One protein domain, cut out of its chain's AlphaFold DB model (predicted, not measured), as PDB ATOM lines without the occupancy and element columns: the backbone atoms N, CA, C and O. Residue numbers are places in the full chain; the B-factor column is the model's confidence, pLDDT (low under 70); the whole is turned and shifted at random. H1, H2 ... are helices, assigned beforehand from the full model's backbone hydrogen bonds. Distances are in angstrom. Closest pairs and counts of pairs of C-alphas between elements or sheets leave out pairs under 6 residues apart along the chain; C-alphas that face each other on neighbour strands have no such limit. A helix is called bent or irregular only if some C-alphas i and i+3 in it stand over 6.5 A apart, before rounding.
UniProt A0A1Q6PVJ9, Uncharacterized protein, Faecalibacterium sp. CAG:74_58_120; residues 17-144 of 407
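This is residues 17 to 144 of the 407 residues of an uncharacterized protein of Faecalibacterium sp. CAG:74_58_120 (UniProt A0A1Q6PVJ9). Two long helices, H5 and H6, pack on each other at a slant and run opposite ways, and H4 packs on both, so that the centres of these three make a triangle. The short helix H1 sits by the first residues of H5, and near the last residues of H5 the helical hairpin H2 and H3 lies at the other end, with long unnamed stretches at residues 17 to 28 and 34 to 51. The printed part has 128 residues with six named helices, H1 to H6 in chain order, and no named strand; its class is all helix. Helix packing is mostly crossed, with most touching helices at steep tilts. The whole is compact, with a radius of gyration of the C-alphas of 15.2 A and spans of 40 by 33 by 21 A.

H5, residues 95 to 115, runs 31.2 A from C-alpha 95 at (6.103, -26.007, -9.703). H6, residues 124 to 144, measures 30.5 A and ends at C-alpha 144 at (-8.482, -37.573, -12.948); it has a kink of 27 degrees near residue 131. Both are irregular, only just: C-alphas 111 and 114 are 6.51 A apart, C-alphas 127 and 130 6.6 A. H4, residues 75 to 87, measures 18.1 A. H2, residues 52 to 60, measures 12.6 A, and H3, residues 65 to 73, 12.4 A. H1, residues 29 to 33, measures 6.1 A and begins at C-alpha 29 at (9.917, -25.310, -7.211).

H5 is the hub, touching four other helices. With residues 101 to 109 it touches H6 at a steep tilt of 46 degrees, opposite ways; the closest C-alphas, of Cys 105 and Ile 132, are 5.8 A apart. H4 touches H5 at a steep tilt of 58 degrees, closest at C-alphas Ile 82 and Met 101, 7.3 A. H4 touches H6 at a steep tilt of 40 degrees, closest at C-alphas Ile 82 and Leu 136, 7.6 A. H1 touches H5, with C-alphas Leu 29 and Pro 95 closest at 4.6 A. H2 and H3 form a hairpin at a shallow tilt of 13 degrees, closest at C-alphas Ala 58 and His 66, 5.2 A. H2 and H6 only just touch, only at their ends, with 3 pairs of C-alphas within 8 A, closest at Ser 52 and Phe 124, 5.3 A. H3 and H6 are apart. Every O i to N i+4 pair is within hydrogen-bond range in H1, H2, H3 and H4; in H5 and in H6 it is 15 of 17.

The C-alphas of His 24 and Ala 119 are the two farthest apart, 48.7 A. The printed part has no cut. The link from H1 to H2, 18 residues, is long. The mean pLDDT of the printed part is 78.4, and residues 19 to 26, 41 to 49, 87 to 92 and 118 to 121 are under 70.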
ATOM      1  N   LEU A  17       3.261 -11.410   1.162       73.00
ATOM      2  CA  LEU A  17       3.502 -12.808   0.794       73.00
ATOM      3  C   LEU A  17       4.685 -12.889  -0.173       73.00
ATOM      4  O   LEU A  17       4.804 -12.046  -1.060       73.00
ATOM      5  N   HIS A  18       5.528 -13.908  -0.020       73.25
ATOM      6  CA  HIS A  18       6.603 -14.175  -0.966       73.25
ATOM      7  C   HIS A  18       6.037 -14.279  -2.388       73.25
ATOM      8  O   HIS A  18       5.163 -15.100  -2.678       73.25
ATOM      9  N   THR A  19       6.519 -13.409  -3.270       65.81
ATOM     10  CA  THR A  19       6.181 -13.412  -4.692       65.81
ATOM     11  C   THR A  19       7.271 -14.146  -5.464       65.81
ATOM     12  O   THR A  19       8.441 -13.869  -5.198       65.81
ATOM     13  N   PRO A  20       6.927 -15.008  -6.437       63.97
ATOM     14  CA  PRO A  20       7.915 -15.676  -7.279       63.97
ATOM     15  C   PRO A  20       8.874 -14.663  -7.916       63.97
ATOM     16  O   PRO A  20       8.412 -13.708  -8.542       63.97
ATOM     17  N   GLN A  21      10.187 -14.840  -7.737       57.53
ATOM     18  CA  GLN A  21      11.195 -13.842  -8.141       57.53
ATOM     19  C   GLN A  21      11.924 -14.172  -9.453       57.53
ATOM     20  O   GLN A  21      12.901 -13.507  -9.788       57.53
ATOM     21  N   SER A  22      11.503 -15.194 -10.205       55.03
ATOM     22  CA  SER A  22      12.303 -15.647 -11.348       55.03
ATOM     23  C   SER A  22      12.445 -14.587 -12.449       55.03
ATOM     24  O   SER A  22      11.490 -13.897 -12.818       55.03
ATOM     25  N   GLU A  23      13.646 -14.519 -13.030       51.41
ATOM     26  CA  GLU A  23      14.079 -13.526 -14.028       51.41
ATOM     27  C   GLU A  23      13.256 -13.534 -15.338       51.41
ATOM     28  O   GLU A  23      13.407 -12.653 -16.185       51.41
ATOM     29  N   HIS A  24      12.339 -14.496 -15.507       54.97
ATOM     30  CA  HIS A  24      11.501 -14.664 -16.702       54.97
ATOM     31  C   HIS A  24      10.016 -14.948 -16.403       54.97
ATOM     32  O   HIS A  24       9.285 -15.379 -17.298       54.97
ATOM     33  N   GLY A  25       9.553 -14.758 -15.161       59.38
ATOM     34  CA  GLY A  25       8.146 -14.971 -14.789       59.38
ATOM     35  C   GLY A  25       7.686 -16.437 -14.791       59.38
ATOM     36  O   GLY A  25       6.486 -16.702 -14.752       59.38
ATOM     37  N   LYS A  26       8.618 -17.399 -14.839       69.62
ATOM     38  CA  LYS A  26       8.328 -18.834 -14.688       69.62
ATOM     39  C   LYS A  26       8.404 -19.241 -13.222       69.62
ATOM     40  O   LYS A  26       9.387 -18.944 -12.554       69.62
ATOM     41  N   LEU A  27       7.393 -19.939 -12.730       79.44
ATOM     42  CA  LEU A  27       7.358 -20.412 -11.352       79.44
ATOM     43  C   LEU A  27       8.417 -21.505 -11.133       79.44
ATOM     44  O   LEU A  27       8.470 -22.471 -11.893       79.44
ATOM     45  N   THR A  28       9.258 -21.366 -10.108       82.38
ATOM     46  CA  THR A  28      10.225 -22.407  -9.717       82.38
ATOM     47  C   THR A  28       9.685 -23.274  -8.576       82.38
ATOM     48  O   THR A  28       8.759 -22.876  -7.870       82.38
ATOM     49  N   LEU A  29      10.267 -24.464  -8.366       81.88
ATOM     50  CA  LEU A  29       9.917 -25.310  -7.211       81.88
ATOM     51  C   LEU A  29      10.158 -24.572  -5.891       81.88
ATOM     52  O   LEU A  29       9.286 -24.574  -5.029       81.88
ATOM     53  N   LYS A  30      11.272 -23.839  -5.791       82.38
ATOM     54  CA  LYS A  30      11.597 -23.008  -4.628       82.38
ATOM     55  C   LYS A  30      10.531 -21.937  -4.365       82.38
ATOM     56  O   LYS A  30      10.147 -21.730  -3.220       82.38
ATOM     57  N   ASP A  31      10.002 -21.295  -5.409       82.25
ATOM     58  CA  ASP A  31       8.916 -20.316  -5.254       82.25
ATOM     59  C   ASP A  31       7.636 -20.963  -4.696       82.25
ATOM     60  O   ASP A  31       6.955 -20.368  -3.857       82.25
ATOM     61  N   ALA A  32       7.311 -22.186  -5.132       83.62
ATOM     62  CA  ALA A  32       6.167 -22.939  -4.620       83.62
ATOM     63  C   ALA A  32       6.398 -23.410  -3.169       83.62
ATOM     64  O   ALA A  32       5.535 -23.224  -2.303       83.62
ATOM     65  N   GLU A  33       7.586 -23.930  -2.861       84.44
ATOM     66  CA  GLU A  33       8.010 -24.331  -1.512       84.44
ATOM     67  C   GLU A  33       7.989 -23.174  -0.515       84.44
ATOM     68  O   GLU A  33       7.729 -23.413   0.662       84.44
ATOM     69  N   GLN A  34       8.199 -21.938  -0.978       84.69
ATOM     70  CA  GLN A  34       8.245 -20.720  -0.158       84.69
ATOM     71  C   GLN A  34       6.962 -19.874  -0.220       84.69
ATOM     72  O   GLN A  34       6.919 -18.765   0.312       84.69
ATOM     73  N   ALA A  35       5.885 -20.370  -0.838       85.62
ATOM     74  CA  ALA A  35       4.652 -19.603  -1.039       85.62
ATOM     75  C   ALA A  35       3.915 -19.140   0.243       85.62
ATOM     76  O   ALA A  35       2.992 -18.326   0.153       85.62
ATOM     77  N   TYR A  36       4.263 -19.653   1.427       87.19
ATOM     78  CA  TYR A  36       3.745 -19.181   2.719       87.19
ATOM     79  C   TYR A  36       4.714 -18.261   3.462       87.19
ATOM     80  O   TYR A  36       4.316 -17.690   4.482       87.19
ATOM     81  N   GLN A  37       5.940 -18.069   2.972       84.06
ATOM     82  CA  GLN A  37       6.867 -17.115   3.562       84.06
ATOM     83  C   GLN A  37       6.314 -15.694   3.462       84.06
ATOM     84  O   GLN A  37       5.696 -15.293   2.473       84.06
ATOM     85  N   LEU A  38       6.553 -14.924   4.516       82.25
ATOM     86  CA  LEU A  38       6.233 -13.504   4.579       82.25
ATOM     87  C   LEU A  38       7.525 -12.691   4.495       82.25
ATOM     88  O   LEU A  38       8.551 -13.108   5.027       82.25
ATOM     89  N   VAL A  39       7.464 -11.530   3.850       74.75
ATOM     90  CA  VAL A  39       8.563 -10.570   3.715       74.75
ATOM     91  C   VAL A  39       8.142  -9.248   4.365       74.75
ATOM     92  O   VAL A  39       7.102  -8.711   3.981       74.75
ATOM     93  N   PRO A  40       8.905  -8.706   5.334       71.25
ATOM     94  CA  PRO A  40      10.069  -9.316   5.984       71.25
ATOM     95  C   PRO A  40       9.680 -10.592   6.742       71.25
ATOM     96  O   PRO A  40       8.523 -10.756   7.131       71.25
ATOM     97  N   ARG A  41      10.641 -11.505   6.956       63.12
ATOM     98  CA  ARG A  41      10.368 -12.774   7.645       63.12
ATOM     99  C   ARG A  41       9.717 -12.488   8.993       63.12
ATOM    100  O   ARG A  41      10.190 -11.644   9.755       63.12
ATOM    101  N   TYR A  42       8.599 -13.156   9.269       61.31
ATOM    102  CA  TYR A  42       7.921 -12.999  10.546       61.31
ATOM    103  C   TYR A  42       8.809 -13.571  11.658       61.31
ATOM    104  O   TYR A  42       8.898 -14.781  11.854       61.31
ATOM    105  N   SER A  43       9.486 -12.670  12.365       55.16
ATOM    106  CA  SER A  43      10.344 -12.959  13.510       55.16
ATOM    107  C   SER A  43       9.671 -12.379  14.752       55.16
ATOM    108  O   SER A  43       9.942 -11.230  15.119       55.16
ATOM    109  N   PRO A  44       8.735 -13.093  15.402       53.62
ATOM    110  CA  PRO A  44       8.210 -12.604  16.662       53.62
ATOM    111  C   PRO A  44       9.379 -12.512  17.646       53.62
ATOM    112  O   PRO A  44      10.175 -13.442  17.744       53.62
ATOM    113  N   LYS A  45       9.445 -11.429  18.434       47.19
ATOM    114  CA  LYS A  45      10.439 -11.259  19.519       47.19
ATOM    115  C   LYS A  45      10.486 -12.455  20.492       47.19
ATOM    116  O   LYS A  45      11.410 -12.575  21.284       47.19
ATOM    117  N   ARG A  46       9.470 -13.327  20.453       46.69
ATOM    118  CA  ARG A  46       9.395 -14.609  21.152       46.69
ATOM    119  C   ARG A  46       8.543 -15.575  20.320       46.69
ATOM    120  O   ARG A  46       7.340 -15.338  20.187       46.69
ATOM    121  N   ARG A  47       9.133 -16.644  19.768       56.84
ATOM    122  CA  ARG A  47       8.358 -17.756  19.180       56.84
ATOM    123  C   ARG A  47       7.386 -18.294  20.234       56.84
ATOM    124  O   ARG A  47       7.759 -18.472  21.396       56.84
ATOM    125  N   LEU A  48       6.124 -18.488  19.856       61.50
ATOM    126  CA  LEU A  48       5.123 -19.038  20.769       61.50
ATOM    127  C   LEU A  48       5.415 -20.529  20.970       61.50
ATOM    128  O   LEU A  48       5.614 -21.248  20.000       61.50
ATOM    129  N   LYS A  49       5.446 -20.992  22.229       59.81
ATOM    130  CA  LYS A  49       5.696 -22.411  22.553       59.81
ATOM    131  C   LYS A  49       4.604 -23.342  22.012       59.81
ATOM    132  O   LYS A  49       4.904 -24.472  21.657       59.81
ATOM    133  N   ASP A  50       3.361 -22.866  21.947       72.69
ATOM    134  CA  ASP A  50       2.237 -23.584  21.339       72.69
ATOM    135  C   ASP A  50       1.769 -22.837  20.090       72.69
ATOM    136  O   ASP A  50       1.279 -21.707  20.160       72.69
ATOM    137  N   GLN A  51       1.907 -23.478  18.936       70.81
ATOM    138  CA  GLN A  51       1.539 -22.924  17.635       70.81
ATOM    139  C   GLN A  51       0.022 -22.733  17.484       70.81
ATOM    140  O   GLN A  51      -0.424 -21.873  16.723       70.81
ATOM    141  N   SER A  52      -0.790 -23.462  18.259       79.38
ATOM    142  CA  SER A  52      -2.253 -23.311  18.271       79.38
ATOM    143  C   SER A  52      -2.682 -21.930  18.781       79.38
ATOM    144  O   SER A  52      -3.766 -21.440  18.450       79.38
ATOM    145  N   THR A  53      -1.813 -21.243  19.530       81.62
ATOM    146  CA  THR A  53      -2.066 -19.886  20.033       81.62
ATOM    147  C   THR A  53      -2.212 -18.846  18.921       81.62
ATOM    148  O   THR A  53      -2.952 -17.877  19.100       81.62
ATOM    149  N   TYR A  54      -1.586 -19.042  17.753       84.06
ATOM    150  CA  TYR A  54      -1.786 -18.174  16.589       84.06
ATOM    151  C   TYR A  54      -3.234 -18.198  16.105       84.06
ATOM    152  O   TYR A  54      -3.809 -17.154  15.803       84.06
ATOM    153  N   ILE A  55      -3.852 -19.374  16.106       87.62
ATOM    154  CA  ILE A  55      -5.236 -19.556  15.669       87.62
ATOM    155  C   ILE A  55      -6.208 -18.953  16.675       87.62
ATOM    156  O   ILE A  55      -7.115 -18.217  16.291       87.62
ATOM    157  N   LEU A  56      -5.961 -19.163  17.968       84.88
ATOM    158  CA  LEU A  56      -6.754 -18.538  19.029       84.88
ATOM    159  C   LEU A  56      -6.663 -17.006  18.976       84.88
ATOM    160  O   LEU A  56      -7.659 -16.314  19.177       84.88
ATOM    161  N   ARG A  57      -5.487 -16.451  18.653       86.06
ATOM    162  CA  ARG A  57      -5.315 -15.007  18.416       86.06
ATOM    163  C   ARG A  57      -6.051 -14.541  17.165       86.06
ATOM    164  O   ARG A  57      -6.680 -13.488  17.211       86.06
ATOM    165  N   ALA A  58      -6.014 -15.317  16.080       87.69
ATOM    166  CA  ALA A  58      -6.762 -15.010  14.864       87.69
ATOM    167  C   ALA A  58      -8.265 -14.891  15.152       87.69
ATOM    168  O   ALA A  58      -8.894 -13.933  14.711       87.69
ATOM    169  N   GLN A  59      -8.813 -15.825  15.937       87.44
ATOM    170  CA  GLN A  59     -10.211 -15.822  16.371       87.44
ATOM    171  C   GLN A  59     -10.522 -14.655  17.319       87.44
ATOM    172  O   GLN A  59     -11.475 -13.926  17.082       87.44
ATOM    173  N   LYS A  60      -9.698 -14.436  18.354       86.69
ATOM    174  CA  LYS A  60      -9.917 -13.396  19.374       86.69
ATOM    175  C   LYS A  60      -9.858 -11.973  18.817       86.69
ATOM    176  O   LYS A  60     -10.655 -11.129  19.210       86.69
ATOM    177  N   TYR A  61      -8.883 -11.693  17.956       85.69
ATOM    178  CA  TYR A  61      -8.658 -10.356  17.399       85.69
ATOM    179  C   TYR A  61      -9.316 -10.157  16.033       85.69
ATOM    180  O   TYR A  61      -9.132  -9.103  15.432       85.69
ATOM    181  N   HIS A  62     -10.036 -11.165  15.524       86.12
ATOM    182  CA  HIS A  62     -10.599 -11.169  14.173       86.12
ATOM    183  C   HIS A  62      -9.578 -10.707  13.116       86.12
ATOM    184  O   HIS A  62      -9.852  -9.845  12.281       86.12
ATOM    185  N   ALA A  63      -8.363 -11.262  13.166       86.56
ATOM    186  CA  ALA A  63      -7.247 -10.846  12.316       86.56
ATOM    187  C   ALA A  63      -6.599 -12.048  11.621       86.56
ATOM    188  O   ALA A  63      -5.940 -12.874  12.259       86.56
ATOM    189  N   ILE A  64      -6.757 -12.127  10.294       87.69
ATOM    190  CA  ILE A  64      -6.309 -13.277   9.483       87.69
ATOM    191  C   ILE A  64      -4.779 -13.377   9.452       87.69
ATOM    192  O   ILE A  64      -4.236 -14.471   9.318       87.69
ATOM    193  N   LYS A  65      -4.067 -12.263   9.663       86.06
ATOM    194  CA  LYS A  65      -2.597 -12.218   9.703       86.06
ATOM    195  C   LYS A  65      -1.970 -13.285  10.605       86.06
ATOM    196  O   LYS A  65      -0.948 -13.861  10.257       86.06
ATOM    197  N   HIS A  66      -2.615 -13.624  11.726       86.19
ATOM    198  CA  HIS A  66      -2.116 -14.661  12.629       86.19
ATOM    199  C   HIS A  66      -2.189 -16.073  12.030       86.19
ATOM    200  O   HIS A  66      -1.337 -16.900  12.337       86.19
ATOM    201  N   VAL A  67      -3.145 -16.342  11.135       88.31
ATOM    202  CA  VAL A  67      -3.203 -17.598  10.369       88.31
ATOM    203  C   VAL A  67      -2.051 -17.665   9.367       88.31
ATOM    204  O   VAL A  67      -1.437 -18.713   9.208       88.31
ATOM    205  N   PHE A  68      -1.699 -16.543   8.732       88.12
ATOM    206  CA  PHE A  68      -0.534 -16.474   7.845       88.12
ATOM    207  C   PHE A  68       0.790 -16.642   8.596       88.12
ATOM    208  O   PHE A  68       1.662 -17.352   8.110       88.12
ATOM    209  N   PHE A  69       0.918 -16.086   9.804       86.50
ATOM    210  CA  PHE A  69       2.071 -16.359  10.671       86.50
ATOM    211  C   PHE A  69       2.180 -17.848  11.013       86.50
ATOM    212  O   PHE A  69       3.257 -18.423  10.896       86.50
ATOM    213  N   PHE A  70       1.058 -18.492  11.346       88.00
ATOM    214  CA  PHE A  70       1.014 -19.935  11.571       88.00
ATOM    215  C   PHE A  70       1.452 -20.735  10.333       88.00
ATOM    216  O   PHE A  70       2.242 -21.666  10.462       88.00
ATOM    217  N   MET A  71       0.961 -20.379   9.141       88.19
ATOM    218  CA  MET A  71       1.327 -21.071   7.900       88.19
ATOM    219  C   MET A  71       2.804 -20.882   7.547       88.19
ATOM    220  O   MET A  71       3.449 -21.847   7.152       88.19
ATOM    221  N   SER A  72       3.338 -19.673   7.738       85.31
ATOM    222  CA  SER A  72       4.751 -19.366   7.496       85.31
ATOM    223  C   SER A  72       5.680 -20.125   8.449       85.31
ATOM    224  O   SER A  72       6.711 -20.635   8.024       85.31
ATOM    225  N   GLU A  73       5.316 -20.258   9.731       83.06
ATOM    226  CA  GLU A  73       6.115 -21.033  10.693       83.06
ATOM    227  C   GLU A  73       6.064 -22.548  10.442       83.06
ATOM    228  O   GLU A  73       7.005 -23.253  10.796       83.06
ATOM    229  N   ASN A  74       4.990 -23.046   9.821       83.12
ATOM    230  CA  ASN A  74       4.763 -24.473   9.571       83.12
ATOM    231  C   ASN A  74       4.922 -24.862   8.098       83.12
ATOM    232  O   ASN A  74       4.415 -25.892   7.665       83.12
ATOM    233  N   GLU A  75       5.623 -24.054   7.311       85.50
ATOM    234  CA  GLU A  75       5.745 -24.261   5.869       85.50
ATOM    235  C   GLU A  75       6.354 -25.620   5.506       85.50
ATOM    236  O   GLU A  75       5.801 -26.328   4.667       85.50
ATOM    237  N   ALA A  76       7.399 -26.039   6.225       82.31
ATOM    238  CA  ALA A  76       8.020 -27.352   6.049       82.31
ATOM    239  C   ALA A  76       7.030 -28.512   6.263       82.31
ATOM    240  O   ALA A  76       7.069 -29.503   5.541       82.31
ATOM    241  N   TYR A  77       6.092 -28.383   7.209       85.19
ATOM    242  CA  TYR A  77       5.067 -29.403   7.444       85.19
ATOM    243  C   TYR A  77       4.130 -29.557   6.237       85.19
ATOM    244  O   TYR A  77       3.815 -30.677   5.834       85.19
ATOM    245  N   PHE A  78       3.692 -28.442   5.643       85.12
ATOM    246  CA  PHE A  78       2.820 -28.477   4.466       85.12
ATOM    247  C   PHE A  78       3.545 -29.003   3.229       85.12
ATOM    248  O   PHE A  78       2.955 -29.776   2.476       85.12
ATOM    249  N   ASN A  79       4.807 -28.613   3.053       85.12
ATOM    250  CA  ASN A  79       5.649 -29.088   1.963       85.12
ATOM    251  C   ASN A  79       5.825 -30.615   2.042       85.12
ATOM    252  O   ASN A  79       5.432 -31.331   1.120       85.12
ATOM    253  N   ASN A  80       6.216 -31.131   3.214       82.69
ATOM    254  CA  ASN A  80       6.339 -32.571   3.458       82.69
ATOM    255  C   ASN A  80       5.022 -33.328   3.211       82.69
ATOM    256  O   ASN A  80       5.030 -34.422   2.651       82.69
ATOM    257  N   ALA A  81       3.875 -32.768   3.609       82.62
ATOM    258  CA  ALA A  81       2.577 -33.407   3.388       82.62
ATOM    259  C   ALA A  81       2.220 -33.523   1.893       82.62
ATOM    260  O   ALA A  81       1.652 -34.534   1.472       82.62
ATOM    261  N   ILE A  82       2.547 -32.502   1.093       84.44
ATOM    262  CA  ILE A  82       2.335 -32.501  -0.361       84.44
ATOM    263  C   ILE A  82       3.289 -33.496  -1.027       84.44
ATOM    264  O   ILE A  82       2.844 -34.333  -1.810       84.44
ATOM    265  N   GLU A  83       4.567 -33.465  -0.659       82.69
ATOM    266  CA  GLU A  83       5.592 -34.353  -1.207       82.69
ATOM    267  C   GLU A  83       5.307 -35.820  -0.893       82.69
ATOM    268  O   GLU A  83       5.317 -36.652  -1.796       82.69
ATOM    269  N   GLN A  84       4.946 -36.159   0.347       78.38
ATOM    270  CA  GLN A  84       4.524 -37.520   0.693       78.38
ATOM    271  C   GLN A  84       3.303 -37.950  -0.129       78.38
ATOM    272  O   GLN A  84       3.241 -39.086  -0.620       78.38
ATOM    273  N   PHE A  85       2.342 -37.042  -0.329       78.31
ATOM    274  CA  PHE A  85       1.164 -37.305  -1.146       78.31
ATOM    275  C   PHE A  85       1.508 -37.513  -2.624       78.31
ATOM    276  O   PHE A  85       0.822 -38.290  -3.283       78.31
ATOM    277  N   THR A  86       2.545 -36.887  -3.177       74.44
ATOM    278  CA  THR A  86       2.939 -37.086  -4.582       74.44
ATOM    279  C   THR A  86       3.908 -38.251  -4.779       74.44
ATOM    280  O   THR A  86       3.695 -39.072  -5.675       74.44
ATOM    281  N   SER A  87       4.906 -38.399  -3.907       65.31
ATOM    282  CA  SER A  87       5.943 -39.439  -3.974       65.31
ATOM    283  C   SER A  87       5.374 -40.843  -3.787       65.31
ATOM    284  O   SER A  87       5.715 -41.747  -4.546       65.31
ATOM    285  N   SER A  88       4.397 -41.020  -2.887       56.97
ATOM    286  CA  SER A  88       3.679 -42.302  -2.712       56.97
ATOM    287  C   SER A  88       2.951 -42.781  -3.980       56.97
ATOM    288  O   SER A  88       2.455 -43.907  -4.032       56.97
ATOM    289  N   ASN A  89       2.833 -41.914  -4.989       53.47
ATOM    290  CA  ASN A  89       1.995 -42.106  -6.165       53.47
ATOM    291  C   ASN A  89       2.762 -42.072  -7.495       53.47
ATOM    292  O   ASN A  89       2.143 -42.291  -8.538       53.47
ATOM    293  N   GLY A  90       4.087 -41.863  -7.457       54.12
ATOM    294  CA  GLY A  90       4.931 -41.792  -8.657       54.12
ATOM    295  C   GLY A  90       4.644 -40.567  -9.533       54.12
ATOM    296  O   GLY A  90       4.825 -40.621 -10.750       54.12
ATOM    297  N   ASP A  91       4.141 -39.483  -8.936       62.06
ATOM    298  CA  ASP A  91       3.807 -38.241  -9.631       62.06
ATOM    299  C   ASP A  91       5.035 -37.336  -9.770       62.06
ATOM    300  O   ASP A  91       5.698 -37.038  -8.779       62.06
ATOM    301  N   SER A  92       5.287 -36.808 -10.974       66.44
ATOM    302  CA  SER A  92       6.181 -35.659 -11.119       66.44
ATOM    303  C   SER A  92       5.497 -34.408 -10.559       66.44
ATOM    304  O   SER A  92       4.406 -34.008 -10.991       66.44
ATOM    305  N   LEU A  93       6.130 -33.805  -9.558       77.00
ATOM    306  CA  LEU A  93       5.673 -32.575  -8.929       77.00
ATOM    307  C   LEU A  93       6.231 -31.387  -9.720       77.00
ATOM    308  O   LEU A  93       7.411 -31.062  -9.611       77.00
ATOM    309  N   THR A  94       5.403 -30.777 -10.574       84.31
ATOM    310  CA  THR A  94       5.777 -29.529 -11.258       84.31
ATOM    311  C   THR A  94       5.565 -28.336 -10.319       84.31
ATOM    312  O   THR A  94       4.705 -28.421  -9.433       84.31
ATOM    313  N   PRO A  95       6.293 -27.219 -10.502       83.44
ATOM    314  CA  PRO A  95       6.103 -26.007  -9.703       83.44
ATOM    315  C   PRO A  95       4.642 -25.545  -9.622       83.44
ATOM    316  O   PRO A  95       4.159 -25.179  -8.553       83.44
ATOM    317  N   GLU A  96       3.914 -25.608 -10.738       85.44
ATOM    318  CA  GLU A  96       2.519 -25.172 -10.839       85.44
ATOM    319  C   GLU A  96       1.591 -26.084 -10.035       85.44
ATOM    320  O   GLU A  96       0.795 -25.593  -9.238       85.44
ATOM    321  N   ARG A  97       1.746 -27.410 -10.167       85.56
ATOM    322  CA  ARG A  97       0.956 -28.383  -9.392       85.56
ATOM    323  C   ARG A  97       1.212 -28.238  -7.896       85.56
ATOM    324  O   ARG A  97       0.273 -28.296  -7.107       85.56
ATOM    325  N   TYR A  98       2.469 -28.022  -7.506       88.06
ATOM    326  CA  TYR A  98       2.835 -27.777  -6.111       88.06
ATOM    327  C   TYR A  98       2.109 -26.535  -5.588       88.06
ATOM    328  O   TYR A  98       1.411 -26.586  -4.573       88.06
ATOM    329  N   MET A  99       2.222 -25.425  -6.315       88.00
ATOM    330  CA  MET A  99       1.601 -24.164  -5.936       88.00
ATOM    331  C   MET A  99       0.081 -24.281  -5.839       88.00
ATOM    332  O   MET A  99      -0.488 -23.842  -4.845       88.00
ATOM    333  N   ASP A 100      -0.579 -24.934  -6.793       88.94
ATOM    334  CA  ASP A 100      -2.026 -25.148  -6.750       88.94
ATOM    335  C   ASP A 100      -2.460 -25.979  -5.532       88.94
ATOM    336  O   ASP A 100      -3.390 -25.596  -4.817       88.94
ATOM    337  N   MET A 101      -1.760 -27.084  -5.244       89.50
ATOM    338  CA  MET A 101      -2.022 -27.913  -4.060       89.50
ATOM    339  C   MET A 101      -1.847 -27.109  -2.769       89.50
ATOM    340  O   MET A 101      -2.667 -27.196  -1.851       89.50
ATOM    341  N   LYS A 102      -0.805 -26.278  -2.708       90.62
ATOM    342  CA  LYS A 102      -0.537 -25.407  -1.566       90.62
ATOM    343  C   LYS A 102      -1.618 -24.335  -1.424       90.62
ATOM    344  O   LYS A 102      -2.169 -24.154  -0.342       90.62
ATOM    345  N   MET A 103      -2.031 -23.694  -2.512       90.31
ATOM    346  CA  MET A 103      -3.119 -22.714  -2.498       90.31
ATOM    347  C   MET A 103      -4.461 -23.328  -2.076       90.31
ATOM    348  O   MET A 103      -5.190 -22.704  -1.299       90.31
ATOM    349  N   ALA A 104      -4.759 -24.559  -2.497       90.25
ATOM    350  CA  ALA A 104      -5.942 -25.292  -2.056       90.25
ATOM    351  C   ALA A 104      -5.895 -25.594  -0.547       90.25
ATOM    352  O   ALA A 104      -6.870 -25.367   0.174       90.25
ATOM    353  N   CYS A 105      -4.742 -26.039  -0.037       91.06
ATOM    354  CA  CYS A 105      -4.531 -26.242   1.397       91.06
ATOM    355  C   CYS A 105      -4.715 -24.939   2.187       91.06
ATOM    356  O   CYS A 105      -5.396 -24.942   3.212       91.06
ATOM    357  N   ARG A 106      -4.185 -23.813   1.694       90.81
ATOM    358  CA  ARG A 106      -4.379 -22.488   2.302       90.81
ATOM    359  C   ARG A 106      -5.852 -22.125   2.417       90.81
ATOM    360  O   ARG A 106      -6.295 -21.689   3.478       90.81
ATOM    361  N   GLU A 107      -6.612 -22.301   1.341       88.88
ATOM    362  CA  GLU A 107      -8.052 -22.036   1.345       88.88
ATOM    363  C   GLU A 107      -8.773 -22.906   2.383       88.88
ATOM    364  O   GLU A 107      -9.572 -22.401   3.178       88.88
ATOM    365  N   ALA A 108      -8.441 -24.197   2.442       89.44
ATOM    366  CA  ALA A 108      -9.028 -25.120   3.405       89.44
ATOM    367  C   ALA A 108      -8.712 -24.728   4.861       89.44
ATOM    368  O   ALA A 108      -9.602 -24.755   5.713       89.44
ATOM    369  N   ILE A 109      -7.478 -24.298   5.148       90.50
ATOM    370  CA  ILE A 109      -7.064 -23.802   6.473       90.50
ATOM    371  C   ILE A 109      -7.853 -22.544   6.846       90.50
ATOM    372  O   ILE A 109      -8.391 -22.464   7.952       90.50
ATOM    373  N   LEU A 110      -7.972 -21.589   5.917       89.31
ATOM    374  CA  LEU A 110      -8.739 -20.356   6.117       89.31
ATOM    375  C   LEU A 110     -10.225 -20.629   6.383       89.31
ATOM    376  O   LEU A 110     -10.870 -19.885   7.117       89.31
ATOM    377  N   TYR A 111     -10.781 -21.711   5.846       85.00
ATOM    378  CA  TYR A 111     -12.143 -22.116   6.179       85.00
ATOM    379  C   TYR A 111     -12.227 -22.744   7.576       85.00
ATOM    380  O   TYR A 111     -13.151 -22.462   8.342       85.00
ATOM    381  N   ARG A 112     -11.259 -23.601   7.916       86.12
ATOM    382  CA  ARG A 112     -11.340 -24.474   9.091       86.12
ATOM    383  C   ARG A 112     -10.893 -23.824  10.400       86.12
ATOM    384  O   ARG A 112     -11.362 -24.239  11.455       86.12
ATOM    385  N   PHE A 113     -10.040 -22.797  10.360       86.75
ATOM    386  CA  PHE A 113      -9.553 -22.152  11.588       86.75
ATOM    387  C   PHE A 113     -10.674 -21.483  12.396       86.75
ATOM    388  O   PHE A 113     -10.557 -21.359  13.609       86.75
ATOM    389  N   THR A 114     -11.774 -21.079  11.752       83.12
ATOM    390  CA  THR A 114     -12.937 -20.480  12.432       83.12
ATOM    391  C   THR A 114     -13.683 -21.471  13.329       83.12
ATOM    392  O   THR A 114     -14.286 -21.066  14.316       83.12
ATOM    393  N   GLU A 115     -13.604 -22.768  13.025       82.50
ATOM    394  CA  GLU A 115     -14.311 -23.839  13.740       82.50
ATOM    395  C   GLU A 115     -13.438 -24.537  14.790       82.50
ATOM    396  O   GLU A 115     -13.908 -25.407  15.523       82.50
ATOM    397  N   TYR A 116     -12.157 -24.182  14.865       81.81
ATOM    398  CA  TYR A 116     -11.236 -24.789  15.812       81.81
ATOM    399  C   TYR A 116     -11.532 -24.345  17.248       81.81
ATOM    400  O   TYR A 116     -11.666 -23.156  17.528       81.81
ATOM    401  N   SER A 117     -11.567 -25.302  18.173       75.31
ATOM    402  CA  SER A 117     -11.683 -25.044  19.607       75.31
ATOM    403  C   SER A 117     -10.638 -25.855  20.361       75.31
ATOM    404  O   SER A 117     -10.639 -27.086  20.298       75.31
ATOM    405  N   ALA A 118      -9.790 -25.160  21.123       69.44
ATOM    406  CA  ALA A 118      -8.749 -25.765  21.955       69.44
ATOM    407  C   ALA A 118      -9.303 -26.666  23.079       69.44
ATOM    408  O   ALA A 118      -8.555 -27.449  23.656       69.44
ATOM    409  N   ALA A 119     -10.609 -26.603  23.369       61.72
ATOM    410  CA  ALA A 119     -11.255 -27.465  24.361       61.72
ATOM    411  C   ALA A 119     -11.207 -28.962  23.993       61.72
ATOM    412  O   ALA A 119     -11.356 -29.804  24.870       61.72
ATOM    413  N   HIS A 120     -10.962 -29.296  22.721       61.62
ATOM    414  CA  HIS A 120     -10.851 -30.679  22.247       61.62
ATOM    415  C   HIS A 120      -9.484 -31.326  22.546       61.62
ATOM    416  O   HIS A 120      -9.261 -32.466  22.159       61.62
ATOM    417  N   GLY A 121      -8.548 -30.613  23.189       60.59
ATOM    418  CA  GLY A 121      -7.262 -31.160  23.653       60.59
ATOM    419  C   GLY A 121      -6.223 -31.476  22.565       60.59
ATOM    420  O   GLY A 121      -5.069 -31.735  22.892       60.59
ATOM    421  N   ALA A 122      -6.590 -31.424  21.282       70.19
ATOM    422  CA  ALA A 122      -5.686 -31.641  20.155       70.19
ATOM    423  C   ALA A 122      -5.089 -30.327  19.632       70.19
ATOM    424  O   ALA A 122      -5.778 -29.308  19.575       70.19
ATOM    425  N   THR A 123      -3.827 -30.360  19.188       79.88
ATOM    426  CA  THR A 123      -3.199 -29.207  18.520       79.88
ATOM    427  C   THR A 123      -3.885 -28.899  17.189       79.88
ATOM    428  O   THR A 123      -4.451 -29.783  16.534       79.88
ATOM    429  N   PHE A 124      -3.785 -27.650  16.728       80.12
ATOM    430  CA  PHE A 124      -4.378 -27.274  15.443       80.12
ATOM    431  C   PHE A 124      -3.771 -28.038  14.252       80.12
ATOM    432  O   PHE A 124      -4.488 -28.361  13.307       80.12
ATOM    433  N   LEU A 125      -2.482 -28.395  14.305       78.31
ATOM    434  CA  LEU A 125      -1.845 -29.223  13.272       78.31
ATOM    435  C   LEU A 125      -2.459 -30.625  13.201       78.31
ATOM    436  O   LEU A 125      -2.773 -31.105  12.112       78.31
ATOM    437  N   THR A 126      -2.697 -31.258  14.353       79.44
ATOM    438  CA  THR A 126      -3.370 -32.564  14.425       79.44
ATOM    439  C   THR A 126      -4.751 -32.499  13.774       79.44
ATOM    440  O   THR A 126      -5.112 -33.369  12.983       79.44
ATOM    441  N   TYR A 127      -5.495 -31.423  14.040       78.69
ATOM    442  CA  TYR A 127      -6.796 -31.172  13.425       78.69
ATOM    443  C   TYR A 127      -6.710 -30.951  11.903       78.69
ATOM    444  O   TYR A 127      -7.548 -31.449  11.145       78.69
ATOM    445  N   LEU A 128      -5.682 -30.240  11.431       82.00
ATOM    446  CA  LEU A 128      -5.484 -29.952  10.009       82.00
ATOM    447  C   LEU A 128      -5.059 -31.168   9.183       82.00
ATOM    448  O   LEU A 128      -5.347 -31.187   7.987       82.00
ATOM    449  N   ARG A 129      -4.436 -32.190   9.780       80.75
ATOM    450  CA  ARG A 129      -3.928 -33.367   9.050       80.75
ATOM    451  C   ARG A 129      -4.985 -33.994   8.132       80.75
ATOM    452  O   ARG A 129      -4.729 -34.218   6.949       80.75
ATOM    453  N   ARG A 130      -6.202 -34.209   8.648       81.38
ATOM    454  CA  ARG A 130      -7.334 -34.749   7.870       81.38
ATOM    455  C   ARG A 130      -7.783 -33.791   6.769       81.38
ATOM    456  O   ARG A 130      -8.094 -34.221   5.663       81.38
ATOM    457  N   VAL A 131      -7.810 -32.495   7.070       84.38
ATOM    458  CA  VAL A 131      -8.255 -31.448   6.142       84.38
ATOM    459  C   VAL A 131      -7.310 -31.347   4.950       84.38
ATOM    460  O   VAL A 131      -7.774 -31.320   3.814       84.38
ATOM    461  N   ILE A 132      -6.001 -31.338   5.194       85.81
ATOM    462  CA  ILE A 132      -4.963 -31.292   4.156       85.81
ATOM    463  C   ILE A 132      -5.078 -32.518   3.253       85.81
ATOM    464  O   ILE A 132      -5.227 -32.371   2.044       85.81
ATOM    465  N   HIS A 133      -5.112 -33.720   3.833       84.44
ATOM    466  CA  HIS A 133      -5.239 -34.955   3.061       84.44
ATOM    467  C   HIS A 133      -6.510 -34.980   2.193       84.44
ATOM    468  O   HIS A 133      -6.454 -35.282   1.001       84.44
ATOM    469  N   ASP A 134      -7.659 -34.599   2.759       85.31
ATOM    470  CA  ASP A 134      -8.919 -34.523   2.014       85.31
ATOM    471  C   ASP A 134      -8.879 -33.464   0.905       85.31
ATOM    472  O   ASP A 134      -9.502 -33.644  -0.141       85.31
ATOM    473  N   THR A 135      -8.132 -32.379   1.103       89.12
ATOM    474  CA  THR A 135      -7.963 -31.308   0.111       89.12
ATOM    475  C   THR A 135      -7.101 -31.778  -1.058       89.12
ATOM    476  O   THR A 135      -7.495 -31.607  -2.211       89.12
ATOM    477  N   LEU A 136      -5.991 -32.462  -0.781       87.56
ATOM    478  CA  LEU A 136      -5.126 -33.047  -1.808       87.56
ATOM    479  C   LEU A 136      -5.846 -34.148  -2.603       87.56
ATOM    480  O   LEU A 136      -5.736 -34.208  -3.828       87.56
ATOM    481  N   LEU A 137      -6.662 -34.976  -1.940       85.50
ATOM    482  CA  LEU A 137      -7.512 -35.949  -2.630       85.50
ATOM    483  C   LEU A 137      -8.564 -35.285  -3.525       85.50
ATOM    484  O   LEU A 137      -8.806 -35.786  -4.619       85.50
ATOM    485  N   LYS A 138      -9.176 -34.171  -3.097       85.19
ATOM    486  CA  LYS A 138     -10.103 -33.398  -3.945       85.19
ATOM    487  C   LYS A 138      -9.395 -32.796  -5.152       85.19
ATOM    488  O   LYS A 138      -9.947 -32.850  -6.247       85.19
ATOM    489  N   TYR A 139      -8.188 -32.263  -4.964       85.31
ATOM    490  CA  TYR A 139      -7.377 -31.761  -6.070       85.31
ATOM    491  C   TYR A 139      -7.120 -32.877  -7.088       85.31
ATOM    492  O   TYR A 139      -7.461 -32.738  -8.259       85.31
ATOM    493  N   ARG A 140      -6.665 -34.051  -6.632       80.19
ATOM    494  CA  ARG A 140      -6.461 -35.216  -7.505       80.19
ATOM    495  C   ARG A 140      -7.745 -35.670  -8.202       80.19
ATOM    496  O   ARG A 140      -7.727 -35.941  -9.396       80.19
ATOM    497  N   MET A 141      -8.860 -35.727  -7.472       82.25
ATOM    498  CA  MET A 141     -10.168 -36.066  -8.037       82.25
ATOM    499  C   MET A 141     -10.499 -35.155  -9.230       82.25
ATOM    500  O   MET A 141     -10.956 -35.652 -10.256       82.25
ATOM    501  N   SER A 142     -10.190 -33.856  -9.132       80.62
ATOM    502  CA  SER A 142     -10.381 -32.905 -10.235       80.62
ATOM    503  C   SER A 142      -9.432 -33.113 -11.427       80.62
ATOM    504  O   SER A 142      -9.807 -32.809 -12.555       80.62
ATOM    505  N   GLU A 143      -8.237 -33.681 -11.215       77.19
ATOM    506  CA  GLU A 143      -7.270 -33.985 -12.286       77.19
ATOM    507  C   GLU A 143      -7.583 -35.285 -13.056       77.19
ATOM    508  O   GLU A 143      -7.026 -35.520 -14.136       77.19
ATOM    509  N   GLU A 144      -8.386 -36.185 -12.483       72.94
ATOM    510  CA  GLU A 144      -8.482 -37.573 -12.948       72.94
ATOM    511  C   GLU A 144      -9.816 -37.964 -13.565       72.94
ATOM    512  O   GLU A 144      -9.801 -38.785 -14.482       72.94
TER     513      GLU A 144